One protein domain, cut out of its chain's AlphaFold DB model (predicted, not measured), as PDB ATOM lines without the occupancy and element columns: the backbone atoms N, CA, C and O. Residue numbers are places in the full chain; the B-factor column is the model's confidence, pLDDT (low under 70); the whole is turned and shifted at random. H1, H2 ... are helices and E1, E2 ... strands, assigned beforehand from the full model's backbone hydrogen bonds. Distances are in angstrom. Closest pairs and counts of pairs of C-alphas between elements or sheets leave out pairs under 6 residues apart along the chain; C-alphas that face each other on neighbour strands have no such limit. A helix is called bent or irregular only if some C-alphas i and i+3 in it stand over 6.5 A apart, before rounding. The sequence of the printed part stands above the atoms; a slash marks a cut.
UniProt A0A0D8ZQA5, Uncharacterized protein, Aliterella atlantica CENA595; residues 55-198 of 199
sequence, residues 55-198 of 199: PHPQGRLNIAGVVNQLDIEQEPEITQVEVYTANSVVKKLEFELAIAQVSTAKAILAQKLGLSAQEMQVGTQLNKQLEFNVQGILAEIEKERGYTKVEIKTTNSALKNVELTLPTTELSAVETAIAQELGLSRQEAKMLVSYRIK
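What this domain is: This is residues 55 to 198 of the 199 residues of an uncharacterized protein of Aliterella atlantica CENA595 (UniProt A0A0D8ZQA5). Two three-stranded meanders, E1 E2 E3 and E4 E5 E6, meet side by side at E3 and E6 in one curved wall, and the first parts of the bent strands E1 and E4 pair with each other to close a barrel of six strands. H1 packs outside the barrel at one end of the long axis, H2 and H3 at the other, and E7 adds a strand beside E4. The printed part has 144 residues, with the order E1 E2 E3 H1 E4 E5 E6 H2 H3 E7; the ring is antiparallel, E7 is parallel to E4, and the class is mixed, helices and strands. The whole is compact, with a radius of gyration of the C-alphas of 15.3 A and spans of 43 by 32 by 24 A.

How they stand to each other: Start at E1, residues 58 to 74, which bends by 112 degrees at residue 66. Its residues 58 to 66 pair with E4, residues 125 to 142, where you find N 61 and O 130 2.9 A apart. Its residues 66 to 74 form a hairpin with E2, residues 79 to 86, with N 71 and O 82 at 2.9 A. E2 and E3, residues 90 to 97, are the next hairpin, with N 83 and O 93 at 2.8 A. H1, residues 102 to 112, is on the barrel and outside it, at a height over the sheet of 8.9 A; its closest C-alphas to E2 are those of Ala 105 and Thr 79, 7.1 A apart. E4 bends by 115 degrees at residue 133, and its residues 133 to 142 form a hairpin with E5, residues 147 to 155, with N 138 and O 151 at 2.8 A. E5 and E6, residues 159 to 166, are a hairpin with N 152 and O 162 at 2.8 A. E6 is also the antiparallel neighbour of E3, with N 94 and O 161 at 2.9 A. H2, residues 171 to 181, is on the barrel and outside it at a height of 8.3 A, slantwise to the strands, at 53 degrees to E5 on the local plane. H3, residues 186 to 192, touches H2, about perpendicular at 81 degrees, with the closest C-alphas those of Ala 179 and Arg 186, 5.5 A apart. H3 is on the barrel too, outside it at a height of 9.7 A, and its C-alpha 192 comes 5.1 A from that of Gly 136 in E4, the closest pair. E7, residues 193 to 198, is the parallel neighbour of E4, with N 139 and O 194 at 2.8 A. H1 is apart from H2 and H3. In H1, H2 and H3 every O i to N i+4 pair is within hydrogen-bond range.

Where its parts are: Find C-alpha 58 at (205.838, 242.371, 187.807); from there E1 runs 28.7 A to C-alpha 74 at (177.724, 247.536, 190.305). E2 covers 23.0 A, E3 20.4 A, E4 28.7 A, E5 26.2 A and E6 20.3 A, while H1 is 15.1 A and H2 15.2 A long. H3 is 10.0 A long and E7 15.8 A, and E7 ends at C-alpha 198, (194.436, 222.867, 205.928).

The domain as a whole: The C-alphas farthest apart are those of Gln 101 and Ser 172, 43.9 A. The printed part has no cut. The link from H1 to E4, residues 113 to 124, is long and the other links are tight. Mean pLDDT of the printed part is 84.2; look for values under 70 at residue 55 and residues 75 to 77, 99 to 102 and 118 to 119.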
ATOM      1  N   PRO A  55     209.545 244.928 197.331       64.69
ATOM      2  CA  PRO A  55     209.376 245.234 195.920       64.69
ATOM      3  C   PRO A  55     208.137 244.500 195.393       64.69
ATOM      4  O   PRO A  55     207.923 243.338 195.723       64.69
ATOM      5  N   HIS A  56     207.318 245.195 194.605       78.69
ATOM      6  CA  HIS A  56     206.170 244.621 193.907       78.69
ATOM      7  C   HIS A  56     206.649 244.096 192.553       78.69
ATOM      8  O   HIS A  56     206.698 244.881 191.601       78.69
ATOM      9  N   PRO A  57     207.078 242.825 192.437       83.19
ATOM     10  CA  PRO A  57     207.562 242.333 191.167       83.19
ATOM     11  C   PRO A  57     206.410 242.278 190.170       83.19
ATOM     12  O   PRO A  57     205.248 242.019 190.512       83.19
ATOM     13  N   GLN A  58     206.759 242.517 188.914       85.19
ATOM     14  CA  GLN A  58     205.838 242.371 187.807       85.19
ATOM     15  C   GLN A  58     205.656 240.875 187.527       85.19
ATOM     16  O   GLN A  58     206.557 240.207 187.023       85.19
ATOM     17  N   GLY A  59     204.485 240.354 187.878       84.94
ATOM     18  CA  GLY A  59     204.044 239.019 187.514       84.94
ATOM     19  C   GLY A  59     203.476 238.993 186.098       84.94
ATOM     20  O   GLY A  59     202.911 239.975 185.603       84.94
ATOM     21  N   ARG A  60     203.617 237.842 185.448       89.25
ATOM     22  CA  ARG A  60     203.026 237.521 184.152       89.25
ATOM     23  C   ARG A  60     202.257 236.220 184.269       89.25
ATOM     24  O   ARG A  60     202.862 235.194 184.546       89.25
ATOM     25  N   LEU A  61     200.957 236.255 184.009       87.75
ATOM     26  CA  LEU A  61     200.092 235.082 184.091       87.75
ATOM     27  C   LEU A  61     199.534 234.732 182.721       87.75
ATOM     28  O   LEU A  61     198.880 235.556 182.078       87.75
ATOM     29  N   ASN A  62     199.746 233.490 182.301       86.38
ATOM     30  CA  ASN A  62     199.146 232.964 181.084       86.38
ATOM     31  C   ASN A  62     197.770 232.388 181.409       86.38
ATOM     32  O   ASN A  62     197.648 231.367 182.081       86.38
ATOM     33  N   ILE A  63     196.717 233.026 180.911       84.31
ATOM     34  CA  ILE A  63     195.358 232.513 181.040       84.31
ATOM     35  C   ILE A  63     195.051 231.701 179.792       84.31
ATOM     36  O   ILE A  63     194.845 232.268 178.720       84.31
ATOM     37  N   ALA A  64     194.986 230.382 179.963       84.69
ATOM     38  CA  ALA A  64     194.506 229.439 178.963       84.69
ATOM     39  C   ALA A  64     193.261 228.731 179.509       84.69
ATOM     40  O   ALA A  64     193.371 227.868 180.376       84.69
ATOM     41  N   GLY A  65     192.068 229.121 179.064       83.62
ATOM     42  CA  GLY A  65     190.823 228.583 179.612       83.62
ATOM     43  C   GLY A  65     189.577 229.048 178.883       83.62
ATOM     44  O   GLY A  65     189.642 229.851 177.958       83.62
ATOM     45  N   VAL A  66     188.427 228.547 179.317       82.69
ATOM     46  CA  VAL A  66     187.126 228.968 178.786       82.69
ATOM     47  C   VAL A  66     186.410 229.790 179.843       82.69
ATOM     48  O   VAL A  66     186.333 229.354 180.989       82.69
ATOM     49  N   VAL A  67     185.871 230.953 179.479       82.62
ATOM     50  CA  VAL A  67     185.015 231.727 180.388       82.62
ATOM     51  C   VAL A  67     183.784 230.890 180.722       82.62
ATOM     52  O   VAL A  67     182.972 230.587 179.851       82.62
ATOM     53  N   ASN A  68     183.661 230.499 181.982       85.88
ATOM     54  CA  ASN A  68     182.547 229.716 182.496       85.88
ATOM     55  C   ASN A  68     181.409 230.618 182.978       85.88
ATOM     56  O   ASN A  68     180.245 230.344 182.716       85.88
ATOM     57  N   GLN A  69     181.761 231.696 183.678       80.81
ATOM     58  CA  GLN A  69     180.811 232.628 184.273       80.81
ATOM     59  C   GLN A  69     181.425 234.028 184.318       80.81
ATOM     60  O   GLN A  69     182.645 234.177 184.423       80.81
ATOM     61  N   LEU A  70     180.567 235.037 184.179       79.94
ATOM     62  CA  LEU A  70     180.928 236.446 184.205       79.94
ATOM     63  C   LEU A  70     179.915 237.177 185.081       79.94
ATOM     64  O   LEU A  70     178.783 237.391 184.642       79.94
ATOM     65  N   ASP A  71     180.345 237.572 186.271       80.88
ATOM     66  CA  ASP A  71     179.519 238.319 187.212       80.88
ATOM     67  C   ASP A  71     179.978 239.776 187.230       80.88
ATOM     68  O   ASP A  71     181.174 240.066 187.221       80.88
ATOM     69  N   ILE A  72     179.023 240.704 187.181       80.62
ATOM     70  CA  ILE A  72     179.292 242.142 187.220       80.62
ATOM     71  C   ILE A  72     178.450 242.729 188.341       80.62
ATOM     72  O   ILE A  72     177.229 242.836 188.209       80.62
ATOM     73  N   GLU A  73     179.105 243.119 189.427       78.81
ATOM     74  CA  GLU A  73     178.482 243.821 190.539       78.81
ATOM     75  C   GLU A  73     178.741 245.318 190.408       78.81
ATOM     76  O   GLU A  73     179.876 245.781 190.265       78.81
ATOM     77  N   GLN A  74     177.657 246.089 190.406       70.06
ATOM     78  CA  GLN A  74     177.724 247.536 190.305       70.06
ATOM     79  C   GLN A  74     177.599 248.153 191.695       70.06
ATOM     80  O   GLN A  74     176.527 248.135 192.299       70.06
ATOM     81  N   GLU A  75     178.684 248.758 192.160       69.81
ATOM     82  CA  GLU A  75     178.696 249.626 193.327       69.81
ATOM     83  C   GLU A  75     178.646 251.105 192.892       69.81
ATOM     84  O   GLU A  75     178.935 251.436 191.738       69.81
ATOM     85  N   PRO A  76     178.234 252.026 193.783       62.16
ATOM     86  CA  PRO A  76     178.012 253.430 193.425       62.16
ATOM     87  C   PRO A  76     179.243 254.161 192.855       62.16
ATOM     88  O   PRO A  76     179.066 255.127 192.115       62.16
ATOM     89  N   GLU A  77     180.467 253.705 193.149       65.88
ATOM     90  CA  GLU A  77     181.719 254.340 192.693       65.88
ATOM     91  C   GLU A  77     182.629 253.406 191.867       65.88
ATOM     92  O   GLU A  77     183.484 253.879 191.113       65.88
ATOM     93  N   ILE A  78     182.426 252.089 191.965       71.19
ATOM     94  CA  ILE A  78     183.228 251.052 191.305       71.19
ATOM     95  C   ILE A  78     182.321 249.965 190.720       71.19
ATOM     96  O   ILE A  78     181.267 249.649 191.253       71.19
ATOM     97  N   THR A  79     182.730 249.367 189.610       77.50
ATOM     98  CA  THR A  79     182.132 248.147 189.069       77.50
ATOM     99  C   THR A  79     183.113 247.006 189.298       77.50
ATOM    100  O   THR A  79     184.226 247.039 188.761       77.50
ATOM    101  N   GLN A  80     182.705 246.013 190.083       78.00
ATOM    102  CA  GLN A  80     183.451 244.778 190.282       78.00
ATOM    103  C   GLN A  80     183.064 243.777 189.193       78.00
ATOM    104  O   GLN A  80     181.886 243.601 188.884       78.00
ATOM    105  N   VAL A  81     184.053 243.145 188.568       82.44
ATOM    106  CA  VAL A  81     183.830 242.136 187.533       82.44
ATOM    107  C   VAL A  81     184.603 240.875 187.863       82.44
ATOM    108  O   VAL A  81     185.833 240.886 187.911       82.44
ATOM    109  N   GLU A  82     183.881 239.775 188.023       85.06
ATOM    110  CA  GLU A  82     184.437 238.464 188.311       85.06
ATOM    111  C   GLU A  82     184.344 237.578 187.071       85.06
ATOM    112  O   GLU A  82     183.269 237.338 186.520       85.06
ATOM    113  N   VAL A  83     185.492 237.091 186.609       84.19
ATOM    114  CA  VAL A  83     185.592 236.178 185.469       84.19
ATOM    115  C   VAL A  83     186.006 234.813 185.982       84.19
ATOM    116  O   VAL A  83     187.125 234.636 186.467       84.19
ATOM    117  N   TYR A  84     185.127 233.833 185.829       85.06
ATOM    118  CA  TYR A  84     185.416 232.448 186.171       85.06
ATOM    119  C   TYR A  84     185.866 231.679 184.941       85.06
ATOM    120  O   TYR A  84     185.228 231.749 183.888       85.06
ATOM    121  N   THR A  85     186.929 230.893 185.079       82.88
ATOM    122  CA  THR A  85     187.499 230.104 183.983       82.88
ATOM    123  C   THR A  85     187.414 228.606 184.252       82.88
ATOM    124  O   THR A  85     187.877 228.097 185.272       82.88
ATOM    125  N   ALA A  86     186.840 227.872 183.299       82.06
ATOM    126  CA  ALA A  86     186.834 226.417 183.274       82.06
ATOM    127  C   ALA A  86     188.091 225.875 182.582       82.06
ATOM    128  O   ALA A  86     188.667 226.519 181.701       82.06
ATOM    129  N   ASN A  87     188.485 224.657 182.971       82.44
ATOM    130  CA  ASN A  87     189.607 223.907 182.389       82.44
ATOM    131  C   ASN A  87     190.955 224.653 182.396       82.44
ATOM    132  O   ASN A  87     191.829 224.357 181.592       82.44
ATOM    133  N   SER A  88     191.116 225.606 183.317       84.56
ATOM    134  CA  SER A  88     192.336 226.384 183.520       84.56
ATOM    135  C   SER A  88     192.865 226.209 184.940       84.56
ATOM    136  O   SER A  88     192.109 225.852 185.855       84.56
ATOM    137  N   VAL A  89     194.163 226.456 185.117       86.12
ATOM    138  CA  VAL A  89     194.812 226.614 186.428       86.12
ATOM    139  C   VAL A  89     194.240 227.838 187.145       86.12
ATOM    140  O   VAL A  89     193.965 227.780 188.341       86.12
ATOM    141  N   VAL A  90     193.968 228.907 186.395       90.62
ATOM    142  CA  VAL A  90     193.244 230.089 186.872       90.62
ATOM    143  C   VAL A  90     191.766 229.730 187.002       90.62
ATOM    144  O   VAL A  90     191.177 229.171 186.075       90.62
ATOM    145  N   LYS A  91     191.159 230.021 188.150       90.31
ATOM    146  CA  LYS A  91     189.739 229.748 188.423       90.31
ATOM    147  C   LYS A  91     188.897 231.009 188.456       90.31
ATOM    148  O   LYS A  91     187.777 230.975 187.952       90.31
ATOM    149  N   LYS A  92     189.436 232.092 189.019       89.88
ATOM    150  CA  LYS A  92     188.748 233.376 189.178       89.88
ATOM    151  C   LYS A  92     189.713 234.525 188.905       89.88
ATOM    152  O   LYS A  92     190.859 234.497 189.351       89.88
ATOM    153  N   LEU A  93     189.230 235.541 188.202       87.31
ATOM    154  CA  LEU A  93     189.882 236.836 188.040       87.31
ATOM    155  C   LEU A  93     188.909 237.916 188.487       87.31
ATOM    156  O   LEU A  93     187.784 237.960 187.997       87.31
ATOM    157  N   GLU A  94     189.344 238.783 189.385       88.19
ATOM    158  CA  GLU A  94     188.514 239.833 189.959       88.19
ATOM    159  C   GLU A  94     189.068 241.197 189.568       88.19
ATOM    160  O   GLU A  94     190.226 241.527 189.851       88.19
ATOM    161  N   PHE A  95     188.238 241.981 188.890       84.75
ATOM    162  CA  PHE A  95     188.581 243.303 188.399       84.75
ATOM    163  C   PHE A  95     187.733 244.362 189.079       84.75
ATOM    164  O   PHE A  95     186.531 244.201 189.224       84.75
ATOM    165  N   GLU A  96     188.345 245.492 189.394       85.12
ATOM    166  CA  GLU A  96     187.667 246.673 189.903       85.12
ATOM    167  C   GLU A  96     187.872 247.816 188.908       85.12
ATOM    168  O   GLU A  96     188.999 248.202 188.576       85.12
ATOM    169  N   LEU A  97     186.767 248.333 188.378       81.38
ATOM    170  CA  LEU A  97     186.753 249.378 187.362       81.38
ATOM    171  C   LEU A  97     186.000 250.598 187.900       81.38
ATOM    172  O   LEU A  97     184.837 250.490 188.267       81.38
ATOM    173  N   ALA A  98     186.620 251.777 187.898       76.00
ATOM    174  CA  ALA A  98     185.982 253.030 188.324       76.00
ATOM    175  C   ALA A  98     185.024 253.577 187.244       76.00
ATOM    176  O   ALA A  98     185.329 254.552 186.556       76.00
ATOM    177  N   ILE A  99     183.900 252.896 187.018       69.75
ATOM    178  CA  ILE A  99     182.929 253.215 185.961       69.75
ATOM    179  C   ILE A  99     181.493 252.979 186.428       69.75
ATOM    180  O   ILE A  99     181.222 252.079 187.215       69.75
ATOM    181  N   ALA A 100     180.568 253.772 185.883       62.06
ATOM    182  CA  ALA A 100     179.164 253.811 186.297       62.06
ATOM    183  C   ALA A 100     178.203 252.994 185.404       62.06
ATOM    184  O   ALA A 100     176.991 253.068 185.593       62.06
ATOM    185  N   GLN A 101     178.691 252.272 184.384       66.88
ATOM    186  CA  GLN A 101     177.834 251.536 183.439       66.88
ATOM    187  C   GLN A 101     178.398 250.152 183.084       66.88
ATOM    188  O   GLN A 101     179.533 250.022 182.622       66.88
ATOM    189  N   VAL A 102     177.550 249.126 183.223       67.94
ATOM    190  CA  VAL A 102     177.862 247.696 183.029       67.94
ATOM    191  C   VAL A 102     178.281 247.352 181.591       67.94
ATOM    192  O   VAL A 102     179.213 246.578 181.372       67.94
ATOM    193  N   SER A 103     177.631 247.941 180.585       70.25
ATOM    194  CA  SER A 103     177.969 247.716 179.168       70.25
ATOM    195  C   SER A 103     179.381 248.205 178.831       70.25
ATOM    196  O   SER A 103     180.128 247.536 178.115       70.25
ATOM    197  N   THR A 104     179.770 249.342 179.402       75.06
ATOM    198  CA  THR A 104     181.106 249.923 179.263       75.06
ATOM    199  C   THR A 104     182.142 249.117 180.047       75.06
ATOM    200  O   THR A 104     183.257 248.932 179.564       75.06
ATOM    201  N   ALA A 105     181.763 248.552 181.201       76.50
ATOM    202  CA  ALA A 105     182.619 247.667 181.995       76.50
ATOM    203  C   ALA A 105     183.047 246.430 181.226       76.50
ATOM    204  O   ALA A 105     184.236 246.126 181.141       76.50
ATOM    205  N   LYS A 106     182.086 245.781 180.574       75.06
ATOM    206  CA  LYS A 106     182.345 244.624 179.725       75.06
ATOM    207  C   LYS A 106     183.299 244.952 178.573       75.06
ATOM    208  O   LYS A 106     184.208 244.176 178.295       75.06
ATOM    209  N   ALA A 107     183.128 246.101 177.917       79.94
ATOM    210  CA  ALA A 107     183.993 246.509 176.810       79.94
ATOM    211  C   ALA A 107     185.425 246.843 177.265       79.94
ATOM    212  O   ALA A 107     186.387 246.422 176.624       79.94
ATOM    213  N   ILE A 108     185.567 247.554 178.386       79.88
ATOM    214  CA  ILE A 108     186.870 247.886 178.976       79.88
ATOM    215  C   ILE A 108     187.586 246.619 179.439       79.88
ATOM    216  O   ILE A 108     188.782 246.461 179.197       79.88
ATOM    217  N   LEU A 109     186.863 245.705 180.086       82.56
ATOM    218  CA  LEU A 109     187.430 244.442 180.526       82.56
ATOM    219  C   LEU A 109     187.867 243.588 179.336       82.56
ATOM    220  O   LEU A 109     188.987 243.085 179.342       82.56
ATOM    221  N   ALA A 110     187.039 243.491 178.293       81.44
ATOM    222  CA  ALA A 110     187.407 242.803 177.064       81.44
ATOM    223  C   ALA A 110     188.703 243.385 176.489       81.44
ATOM    224  O   ALA A 110     189.655 242.644 176.265       81.44
ATOM    225  N   GLN A 111     188.801 244.714 176.371       80.75
ATOM    226  CA  GLN A 111     190.009 245.379 175.882       80.75
ATOM    227  C   GLN A 111     191.237 245.090 176.761       80.75
ATOM    228  O   GLN A 111     192.316 244.829 176.233       80.75
ATOM    229  N   LYS A 112     191.086 245.094 178.093       78.69
ATOM    230  CA  LYS A 112     192.166 244.759 179.041       78.69
ATOM    231  C   LYS A 112     192.606 243.302 178.947       78.69
ATOM    232  O   LYS A 112     193.786 243.016 179.107       78.69
ATOM    233  N   LEU A 113     191.675 242.402 178.652       79.31
ATOM    234  CA  LEU A 113     191.953 241.002 178.353       79.31
ATOM    235  C   LEU A 113     192.405 240.799 176.895       79.31
ATOM    236  O   LEU A 113     192.637 239.668 176.482       79.31
ATOM    237  N   GLY A 114     192.549 241.864 176.098       74.75
ATOM    238  CA  GLY A 114     192.963 241.784 174.696       74.75
ATOM    239  C   GLY A 114     191.943 241.091 173.784       74.75
ATOM    240  O   GLY A 114     192.346 240.414 172.834       74.75
ATOM    241  N   LEU A 115     190.656 241.232 174.102       79.94
ATOM    242  CA  LEU A 115     189.481 240.722 173.389       79.94
ATOM    243  C   LEU A 115     188.584 241.878 172.930       79.94
ATOM    244  O   LEU A 115     188.648 242.990 173.462       79.94
ATOM    245  N   SER A 116     187.682 241.613 171.987       73.19
ATOM    246  CA  SER A 116     186.589 242.538 171.682       73.19
ATOM    247  C   SER A 116     185.404 242.362 172.642       73.19
ATOM    248  O   SER A 116     185.147 241.281 173.178       73.19
ATOM    249  N   ALA A 117     184.621 243.427 172.834       72.00
ATOM    250  CA  ALA A 117     183.424 243.403 173.683       72.00
ATOM    251  C   ALA A 117     182.377 242.354 173.244       72.00
ATOM    252  O   ALA A 117     181.588 241.880 174.062       72.00
ATOM    253  N   GLN A 118     182.375 242.002 171.954       68.12
ATOM    254  CA  GLN A 118     181.480 241.015 171.345       68.12
ATOM    255  C   GLN A 118     181.951 239.581 171.605       68.12
ATOM    256  O   GLN A 118     181.124 238.690 171.784       68.12
ATOM    257  N   GLU A 119     183.265 239.367 171.682       68.06
ATOM    258  CA  GLU A 119     183.860 238.071 172.004       68.06
ATOM    259  C   GLU A 119     183.784 237.750 173.490       68.06
ATOM    260  O   GLU A 119     183.866 236.587 173.841       68.06
ATOM    261  N   MET A 120     183.623 238.726 174.386       73.19
ATOM    262  CA  MET A 120     183.581 238.462 175.825       73.19
ATOM    263  C   MET A 120     182.227 237.867 176.253       73.19
ATOM    264  O   MET A 120     181.300 238.582 176.630       73.19
ATOM    265  N   GLN A 121     182.078 236.547 176.168       77.69
ATOM    266  CA  GLN A 121     180.867 235.809 176.535       77.69
ATOM    267  C   GLN A 121     181.236 234.506 177.255       77.69
ATOM    268  O   GLN A 121     182.393 234.084 177.265       77.69
ATOM    269  N   VAL A 122     180.251 233.861 177.878       81.25
ATOM    270  CA  VAL A 122     180.428 232.488 178.367       81.25
ATOM    271  C   VAL A 122     180.748 231.586 177.172       81.25
ATOM    272  O   VAL A 122     180.132 231.706 176.116       81.25
ATOM    273  N   GLY A 123     181.731 230.702 177.325       78.44
ATOM    274  CA  GLY A 123     182.235 229.843 176.252       78.44
ATOM    275  C   GLY A 123     183.421 230.423 175.475       78.44
ATOM    276  O   GLY A 123     184.031 229.707 174.680       78.44
ATOM    277  N   THR A 124     183.804 231.677 175.720       82.50
ATOM    278  CA  THR A 124     184.947 232.296 175.040       82.50
ATOM    279  C   THR A 124     186.261 231.688 175.498       82.50
ATOM    280  O   THR A 124     186.535 231.597 176.695       82.50
ATOM    281  N   GLN A 125     187.093 231.306 174.530       81.31
ATOM    282  CA  GLN A 125     188.452 230.851 174.790       81.31
ATOM    283  C   GLN A 125     189.362 232.044 175.089       81.31
ATOM    284  O   GLN A 125     189.563 232.926 174.256       81.31
ATOM    285  N   LEU A 126     189.931 232.045 176.287       83.25
ATOM    286  CA  LEU A 126     190.992 232.943 176.702       83.25
ATOM    287  C   LEU A 126     192.329 232.254 176.456       83.25
ATOM    288  O   LEU A 126     192.558 231.147 176.939       83.25
ATOM    289  N   ASN A 127     193.197 232.918 175.698       82.88
ATOM    290  CA  ASN A 127     194.595 232.543 175.535       82.88
ATOM    291  C   ASN A 127     195.436 233.818 175.476       82.88
ATOM    292  O   ASN A 127     195.737 234.338 174.396       82.88
ATOM    293  N   LYS A 128     195.677 234.407 176.648       86.25
ATOM    294  CA  LYS A 128     196.296 235.730 176.785       86.25
ATOM    295  C   LYS A 128     197.217 235.767 177.991       86.25
ATOM    296  O   LYS A 128     196.979 235.092 178.989       86.25
ATOM    297  N   GLN A 129     198.249 236.591 177.884       85.88
ATOM    298  CA  GLN A 129     199.175 236.869 178.969       85.88
ATOM    299  C   GLN A 129     198.769 238.179 179.643       85.88
ATOM    300  O   GLN A 129     198.666 239.207 178.972       85.88
ATOM    301  N   LEU A 130     198.519 238.140 180.951       85.44
ATOM    302  CA  LEU A 130     198.282 239.332 181.761       85.44
ATOM    303  C   LEU A 130     199.547 239.715 182.507       85.44
ATOM    304  O   LEU A 130     200.203 238.859 183.093       85.44
ATOM    305  N   GLU A 131     199.840 241.009 182.526       88.00
ATOM    306  CA  GLU A 131     200.910 241.580 183.337       88.00
ATOM    307  C   GLU A 131     200.300 242.375 184.495       88.00
ATOM    308  O   GLU A 131     199.391 243.183 184.295       88.00
ATOM    309  N   PHE A 132     200.788 242.143 185.712       88.38
ATOM    310  CA  PHE A 132     200.319 242.829 186.916       88.38
ATOM    311  C   PHE A 132     201.411 242.886 187.980       88.38
ATOM    312  O   PHE A 132     202.317 242.061 188.005       88.38
ATOM    313  N   ASN A 133     201.311 243.848 188.893       89.50
ATOM    314  CA  ASN A 133     202.244 243.954 190.008       89.50
ATOM    315  C   ASN A 133     201.711 243.157 191.190       89.50
ATOM    316  O   ASN A 133     200.596 243.400 191.662       89.50
ATOM    317  N   VAL A 134     202.507 242.207 191.672       87.56
ATOM    318  CA  VAL A 134     202.109 241.338 192.778       87.56
ATOM    319  C   VAL A 134     202.281 242.083 194.097       87.56
ATOM    320  O   VAL A 134     203.359 242.581 194.418       87.56
ATOM    321  N   GLN A 135     201.200 242.162 194.870       88.19
ATOM    322  CA  GLN A 135     201.218 242.701 196.227       88.19
ATOM    323  C   GLN A 135     201.522 241.609 197.253       88.19
ATOM    324  O   GLN A 135     202.295 241.835 198.175       88.19
ATOM    325  N   GLY A 136     200.919 240.434 197.091       87.69
ATOM    326  CA  GLY A 136     201.103 239.309 197.997       87.69
ATOM    327  C   GLY A 136     200.423 238.056 197.467       87.69
ATOM    328  O   GLY A 136     199.529 238.137 196.622       87.69
ATOM    329  N   ILE A 137     200.868 236.899 197.953       90.31
ATOM    330  CA  ILE A 137     200.364 235.594 197.529       90.31
ATOM    331  C   ILE A 137     200.002 234.781 198.776       90.31
ATOM    332  O   ILE A 137     200.820 234.625 199.678       90.31
ATOM    333  N   LEU A 138     198.793 234.233 198.833       91.62
ATOM    334  CA  LEU A 138     198.366 233.285 199.858       91.62
ATOM    335  C   LEU A 138     198.181 231.914 199.219       91.62
ATOM    336  O   LEU A 138     197.327 231.742 198.360       91.62
ATOM    337  N   ALA A 139     198.964 230.934 199.656       92.00
ATOM    338  CA  ALA A 139     198.842 229.543 199.247       92.00
ATOM    339  C   ALA A 139     198.177 228.722 200.360       92.00
ATOM    340  O   ALA A 139     198.763 228.449 201.413       92.00
ATOM    341  N   GLU A 140     196.937 228.317 200.119       93.44
ATOM    342  CA  GLU A 140     196.157 227.424 200.965       93.44
ATOM    343  C   GLU A 140     196.314 225.977 200.510       93.44
ATOM    344  O   GLU A 140     195.705 225.541 199.533       93.44
ATOM    345  N   ILE A 141     197.140 225.230 201.229       91.50
ATOM    346  CA  ILE A 141     197.423 223.829 200.938       91.50
ATOM    347  C   ILE A 141     196.314 222.985 201.569       91.50
ATOM    348  O   ILE A 141     196.249 222.896 202.794       91.50
ATOM    349  N   GLU A 142     195.464 222.364 200.752       92.31
ATOM    350  CA  GLU A 142     194.413 221.440 201.193       92.31
ATOM    351  C   GLU A 142     194.905 219.996 201.058       92.31
ATOM    352  O   GLU A 142     194.749 219.351 200.016       92.31
ATOM    353  N   LYS A 143     195.539 219.482 202.119       88.31
ATOM    354  CA  LYS A 143     196.222 218.180 202.083       88.31
ATOM    355  C   LYS A 143     195.271 217.022 201.807       88.31
ATOM    356  O   LYS A 143     195.588 216.194 200.956       88.31
ATOM    357  N   GLU A 144     194.113 216.982 202.463       89.94
ATOM    358  CA  GLU A 144     193.105 215.934 202.246       89.94
ATOM    359  C   GLU A 144     192.541 215.928 200.823       89.94
ATOM    360  O   GLU A 144     192.167 214.878 200.302       89.94
ATOM    361  N   ARG A 145     192.501 217.094 200.171       89.12
ATOM    362  CA  ARG A 145     191.953 217.239 198.818       89.12
ATOM    363  C   ARG A 145     193.005 217.141 197.717       89.12
ATOM    364  O   ARG A 145     192.646 217.105 196.542       89.12
ATOM    365  N   GLY A 146     194.287 217.091 198.078       91.25
ATOM    366  CA  GLY A 146     195.393 216.913 197.139       91.25
ATOM    367  C   GLY A 146     195.671 218.119 196.236       91.25
ATOM    368  O   GLY A 146     196.323 217.956 195.205       91.25
ATOM    369  N   TYR A 147     195.201 219.319 196.593       92.25
ATOM    370  CA  TYR A 147     195.447 220.542 195.824       92.25
ATOM    371  C   TYR A 147     195.827 221.724 196.720       92.25
ATOM    372  O   TYR A 147     195.584 221.726 197.926       92.25
ATOM    373  N   THR A 148     196.390 222.763 196.108       93.56
ATOM    374  CA  THR A 148     196.636 224.058 196.753       93.56
ATOM    375  C   THR A 148     195.833 225.138 196.045       93.56
ATOM    376  O   THR A 148     195.974 225.328 194.836       93.56
ATOM    377  N   LYS A 149     194.992 225.854 196.791       94.38
ATOM    378  CA  LYS A 149     194.329 227.072 196.321       94.38
ATOM    379  C   LYS A 149     195.271 228.243 196.566       94.38
ATOM    380  O   LYS A 149     195.730 228.430 197.684       94.38
ATOM    381  N   VAL A 150     195.571 229.019 195.538       93.06
ATOM    382  CA  VAL A 150     196.447 230.182 195.648       93.06
ATOM    383  C   VAL A 150     195.661 231.424 195.273       93.06
ATOM    384  O   VAL A 150     195.032 231.477 194.219       93.06
ATOM    385  N   GLU A 151     195.717 232.420 196.140       93.12
ATOM    386  CA  GLU A 151     195.101 233.725 195.964       93.12
ATOM    387  C   GLU A 151     196.207 234.774 195.846       93.12
ATOM    388  O   GLU A 151     197.110 234.842 196.683       93.12
ATOM    389  N   ILE A 152     196.174 235.569 194.783       91.38
ATOM    390  CA  ILE A 152     197.160 236.607 194.501       91.38
ATOM    391  C   ILE A 152     196.459 237.949 194.564       91.38
ATOM    392  O   ILE A 152     195.537 238.198 193.790       91.38
ATOM    393  N   LYS A 153     196.953 238.828 195.436       89.38
ATOM    394  CA  LYS A 153     196.553 240.233 195.467       89.38
ATOM    395  C   LYS A 153     197.478 241.032 194.577       89.38
ATOM    396  O   LYS A 153     198.704 240.882 194.645       89.38
ATOM    397  N   THR A 154     196.905 241.906 193.772       88.12
ATOM    398  CA  THR A 154     197.645 242.778 192.864       88.12
ATOM    399  C   THR A 154     197.504 244.236 193.276       88.12
ATOM    400  O   THR A 154     196.495 244.651 193.845       88.12
ATOM    401  N   THR A 155     198.540 245.028 193.011       85.81
ATOM    402  CA  THR A 155     198.572 246.460 193.338       85.81
ATOM    403  C   THR A 155     198.606 247.313 192.078       85.81
ATOM    404  O   THR A 155     199.161 246.912 191.054       85.81
ATOM    405  N   ASN A 156     198.044 248.522 192.164       73.50
ATOM    406  CA  ASN A 156     198.066 249.528 191.099       73.50
ATOM    407  C   ASN A 156     197.554 249.016 189.738       73.50
ATOM    408  O   ASN A 156     198.001 249.468 188.683       73.50
ATOM    409  N   SER A 157     196.610 248.072 189.748       74.88
ATOM    410  CA  SER A 157     196.003 247.499 188.548       74.88
ATOM    411  C   SER A 157     194.487 247.392 188.680       74.88
ATOM    412  O   SER A 157     193.939 247.369 189.778       74.88
ATOM    413  N   ALA A 158     193.810 247.320 187.531       81.69
ATOM    414  CA  ALA A 158     192.375 247.042 187.475       81.69
ATOM    415  C   ALA A 158     192.052 245.611 187.922       81.69
ATOM    416  O   ALA A 158     190.989 245.372 188.468       81.69
ATOM    417  N   LEU A 159     192.965 244.663 187.693       87.12
ATOM    418  CA  LEU A 159     192.922 243.353 188.339       87.12
ATOM    419  C   LEU A 159     193.253 243.565 189.820       87.12
ATOM    420  O   LEU A 159     194.243 244.245 190.111       87.12
ATOM    421  N   LYS A 160     192.427 243.049 190.729       88.81
ATOM    422  CA  LYS A 160     192.619 243.142 192.184       88.81
ATOM    423  C   LYS A 160     193.016 241.808 192.786       88.81
ATOM    424  O   LYS A 160     193.970 241.763 193.560       88.81
ATOM    425  N   ASN A 161     192.313 240.746 192.396       90.31
ATOM    426  CA  ASN A 161     192.549 239.403 192.903       90.31
ATOM    427  C   ASN A 161     192.585 238.376 191.766       90.31
ATOM    428  O   ASN A 161     191.845 238.465 190.781       90.31
ATOM    429  N   VAL A 162     193.450 237.376 191.918       91.06
ATOM    430  CA  VAL A 162     193.533 236.199 191.048       91.06
ATOM    431  C   VAL A 162     193.481 234.955 191.916       91.06
ATOM    432  O   VAL A 162     194.269 234.821 192.847       91.06
ATOM    433  N   GLU A 163     192.608 234.015 191.572       93.00
ATOM    434  CA  GLU A 163     192.559 232.699 192.200       93.00
ATOM    435  C   GLU A 163     193.031 231.626 191.224       93.00
ATOM    436  O   GLU A 163     192.520 231.513 190.104       93.00
ATOM    437  N   LEU A 164     193.967 230.795 191.673       92.38
ATOM    438  CA  LEU A 164     194.458 229.643 190.935       92.38
ATOM    439  C   LEU A 164     194.461 228.373 191.789       92.38
ATOM    440  O   LEU A 164     194.513 228.413 193.017       92.38
ATOM    441  N   THR A 165     194.364 227.220 191.135       93.69
ATOM    442  CA  THR A 165     194.381 225.909 191.791       93.69
ATOM    443  C   THR A 165     195.516 225.072 191.233       93.69
ATOM    444  O   THR A 165     195.536 224.753 190.045       93.69
ATOM    445  N   LEU A 166     196.442 224.686 192.108       93.06
ATOM    446  CA  LEU A 166     197.601 223.872 191.771       93.06
ATOM    447  C   LEU A 166     197.375 222.415 192.198       93.06
ATOM    448  O   LEU A 166     196.955 222.179 193.334       93.06
ATOM    449  N   PRO A 167     197.704 221.425 191.351       92.88
ATOM    450  CA  PRO A 167     197.536 220.002 191.652       92.88
ATOM    451  C   PRO A 167     198.709 219.453 192.486       92.88
ATOM    452  O   PRO A 167     199.277 218.405 192.186       92.88
ATOM    453  N   THR A 168     199.154 220.204 193.488       93.19
ATOM    454  CA  THR A 168     200.252 219.812 194.374       93.19
ATOM    455  C   THR A 168     200.031 220.392 195.760       93.19
ATOM    456  O   THR A 168     199.398 221.437 195.907       93.19
ATOM    457  N   THR A 169     200.545 219.707 196.773       92.50
ATOM    458  CA  THR A 169     200.447 220.087 198.190       92.50
ATOM    459  C   THR A 169     201.818 220.221 198.855       92.50
ATOM    460  O   THR A 169     201.914 220.651 200.004       92.50
ATOM    461  N   GLU A 170     202.894 219.888 198.138       91.75
ATOM    462  CA  GLU A 170     204.264 219.981 198.634       91.75
ATOM    463  C   GLU A 170     204.764 221.421 198.546       91.75
ATOM    464  O   GLU A 170     204.787 222.007 197.466       91.75
ATOM    465  N   LEU A 171     205.224 221.987 199.664       88.44
ATOM    466  CA  LEU A 171     205.576 223.410 199.776       88.44
ATOM    467  C   LEU A 171     206.532 223.888 198.672       88.44
ATOM    468  O   LEU A 171     206.283 224.885 198.002       88.44
ATOM    469  N   SER A 172     207.612 223.140 198.439       89.69
ATOM    470  CA  SER A 172     208.613 223.486 197.424       89.69
ATOM    471  C   SER A 172     208.080 223.344 195.990       89.69
ATOM    472  O   SER A 172     208.467 224.105 195.096       89.69
ATOM    473  N   ALA A 173     207.169 222.391 195.765       91.88
ATOM    474  CA  ALA A 173     206.505 222.226 194.477       91.88
ATOM    475  C   ALA A 173     205.497 223.357 194.231       91.88
ATOM    476  O   ALA A 173     205.452 223.885 193.125       91.88
ATOM    477  N   VAL A 174     204.766 223.782 195.269       91.75
ATOM    478  CA  VAL A 174     203.882 224.956 195.246       91.75
ATOM    479  C   VAL A 174     204.681 226.217 194.909       91.75
ATOM    480  O   VAL A 174     204.312 226.916 193.975       91.75
ATOM    481  N   GLU A 175     205.805 226.482 195.582       91.31
ATOM    482  CA  GLU A 175     206.683 227.630 195.276       91.31
ATOM    483  C   GLU A 175     207.141 227.641 193.822       91.31
ATOM    484  O   GLU A 175     207.118 228.672 193.153       91.31
ATOM    485  N   THR A 176     207.566 226.476 193.332       92.12
ATOM    486  CA  THR A 176     208.055 226.333 191.962       92.12
ATOM    487  C   THR A 176     206.934 226.558 190.957       92.12
ATOM    488  O   THR A 176     207.144 227.275 189.983       92.12
ATOM    489  N   ALA A 177     205.753 225.995 191.211       93.06
ATOM    490  CA  ALA A 177     204.586 226.179 190.366       93.06
ATOM    491  C   ALA A 177     204.134 227.645 190.361       93.06
ATOM    492  O   ALA A 177     203.957 228.211 189.293       93.06
ATOM    493  N   ILE A 178     204.046 228.306 191.520       91.81
ATOM    494  CA  ILE A 178     203.704 229.735 191.613       91.81
ATOM    495  C   ILE A 178     204.718 230.589 190.842       91.81
ATOM    496  O   ILE A 178     204.325 231.457 190.067       91.81
ATOM    497  N   ALA A 179     206.018 230.334 191.018       91.94
ATOM    498  CA  ALA A 179     207.064 231.052 190.295       91.94
ATOM    499  C   ALA A 179     206.936 230.874 188.772       91.94
ATOM    500  O   ALA A 179     207.069 231.837 188.024       91.94
ATOM    501  N   GLN A 180     206.631 229.659 188.310       91.62
ATOM    502  CA  GLN A 180     206.442 229.355 186.891       91.62
ATOM    503  C   GLN A 180     205.170 229.991 186.316       91.62
ATOM    504  O   GLN A 180     205.242 230.631 185.270       91.62
ATOM    505  N   GLU A 181     204.036 229.850 187.003       90.25
ATOM    506  CA  GLU A 181     202.735 230.370 186.563       90.25
ATOM    507  C   GLU A 181     202.701 231.901 186.534       90.25
ATOM    508  O   GLU A 181     202.061 232.485 185.662       90.25
ATOM    509  N   LEU A 182     203.404 232.555 187.466       89.44
ATOM    510  CA  LEU A 182     203.484 234.016 187.554       89.44
ATOM    511  C   LEU A 182     204.721 234.603 186.860       89.44
ATOM    512  O   LEU A 182     204.907 235.819 186.888       89.44
ATOM    513  N   GLY A 183     205.597 233.776 186.279       90.06
ATOM    514  CA  GLY A 183     206.850 234.229 185.666       90.06
ATOM    515  C   GLY A 183     207.810 234.941 186.631       90.06
ATOM    516  O   GLY A 183     208.627 235.747 186.188       90.06
ATOM    517  N   LEU A 184     207.702 234.666 187.933       89.69
ATOM    518  CA  LEU A 184     208.544 235.234 188.988       89.69
ATOM    519  C   LEU A 184     209.787 234.368 189.216       89.69
ATOM    520  O   LEU A 184     209.801 233.166 188.936       89.69
ATOM    521  N   SER A 185     210.836 234.938 189.807       89.94
ATOM    522  CA  SER A 185     211.916 234.116 190.351       89.94
ATOM    523  C   SER A 185     211.431 233.326 191.574       89.94
ATOM    524  O   SER A 185     210.540 233.747 192.315       89.94
ATOM    525  N   ARG A 186     212.071 232.182 191.849       88.00
ATOM    526  CA  ARG A 186     211.777 231.397 193.064       88.00
ATOM    527  C   ARG A 186     211.972 232.207 194.346       88.00
ATOM    528  O   ARG A 186     211.269 231.976 195.322       88.00
ATOM    529  N   GLN A 187     212.927 233.138 194.353       86.88
ATOM    530  CA  GLN A 187     213.198 233.980 195.513       86.88
ATOM    531  C   GLN A 187     212.079 235.002 195.737       86.88
ATOM    532  O   GLN A 187     211.624 235.146 196.866       86.88
ATOM    533  N   GLU A 188     211.594 235.657 194.680       86.50
ATOM    534  CA  GLU A 188     210.446 236.573 194.761       86.50
ATOM    535  C   GLU A 188     209.179 235.845 195.199       86.50
ATOM    536  O   GLU A 188     208.518 236.289 196.135       86.50
ATOM    537  N   ALA A 189     208.882 234.688 194.596       86.12
ATOM    538  CA  ALA A 189     207.753 233.861 195.008       86.12
ATOM    539  C   ALA A 189     207.858 233.504 196.499       86.12
ATOM    540  O   ALA A 189     206.927 233.744 197.258       86.12
ATOM    541  N   LYS A 190     209.021 233.039 196.965       86.25
ATOM    542  CA  LYS A 190     209.229 232.698 198.379       86.25
ATOM    543  C   LYS A 190     209.058 233.883 199.339       86.25
ATOM    544  O   LYS A 190     208.621 233.679 200.466       86.25
ATOM    545  N   MET A 191     209.414 235.102 198.930       84.75
ATOM    546  CA  MET A 191     209.248 236.301 199.766       84.75
ATOM    547  C   MET A 191     207.792 236.776 199.840       84.75
ATOM    548  O   MET A 191     207.398 237.363 200.843       84.75
ATOM    549  N   LEU A 192     207.003 236.533 198.791       85.38
ATOM    550  CA  LEU A 192     205.624 237.016 198.674       85.38
ATOM    551  C   LEU A 192     204.577 235.994 199.118       85.38
ATOM    552  O   LEU A 192     203.452 236.381 199.443       85.38
ATOM    553  N   VAL A 193     204.921 234.705 199.096       88.50
ATOM    554  CA  VAL A 193     203.996 233.624 199.426       88.50
ATOM    555  C   VAL A 193     203.914 233.430 200.933       88.50
ATOM    556  O   VAL A 193     204.896 233.157 201.618       88.50
ATOM    557  N   SER A 194     202.692 233.505 201.439       88.75
ATOM    558  CA  SER A 194     202.315 233.045 202.768       88.75
ATOM    559  C   SER A 194     201.532 231.749 202.672       88.75
ATOM    560  O   SER A 194     200.710 231.573 201.776       88.75
ATOM    561  N   TYR A 195     201.765 230.844 203.619       87.12
ATOM    562  CA  TYR A 195     201.177 229.510 203.594       87.12
ATOM    563  C   TYR A 195     200.117 229.335 204.664       87.12
ATOM    564  O   TYR A 195     200.307 229.707 205.824       87.12
ATOM    565  N   ARG A 196     199.033 228.665 204.285       87.19
ATOM    566  CA  ARG A 196     198.031 228.151 205.209       87.19
ATOM    567  C   ARG A 196     197.796 226.682 204.908       87.19
ATOM    568  O   ARG A 196     197.289 226.339 203.851       87.19
ATOM    569  N   ILE A 197     198.159 225.816 205.845       87.19
ATOM    570  CA  ILE A 197     197.919 224.381 205.708       87.19
ATOM    571  C   ILE A 197     196.560 224.067 206.319       87.19
ATOM    572  O   ILE A 197     196.331 224.328 207.500       87.19
ATOM    573  N   LYS A 198     195.672 223.508 205.502       85.75
ATOM    574  CA  LYS A 198     194.436 222.867 205.928       85.75
ATOM    575  C   LYS A 198     194.657 221.363 205.817       85.75
ATOM    576  O   LYS A 198     195.070 220.871 204.763       85.75
TER     577      LYS A 198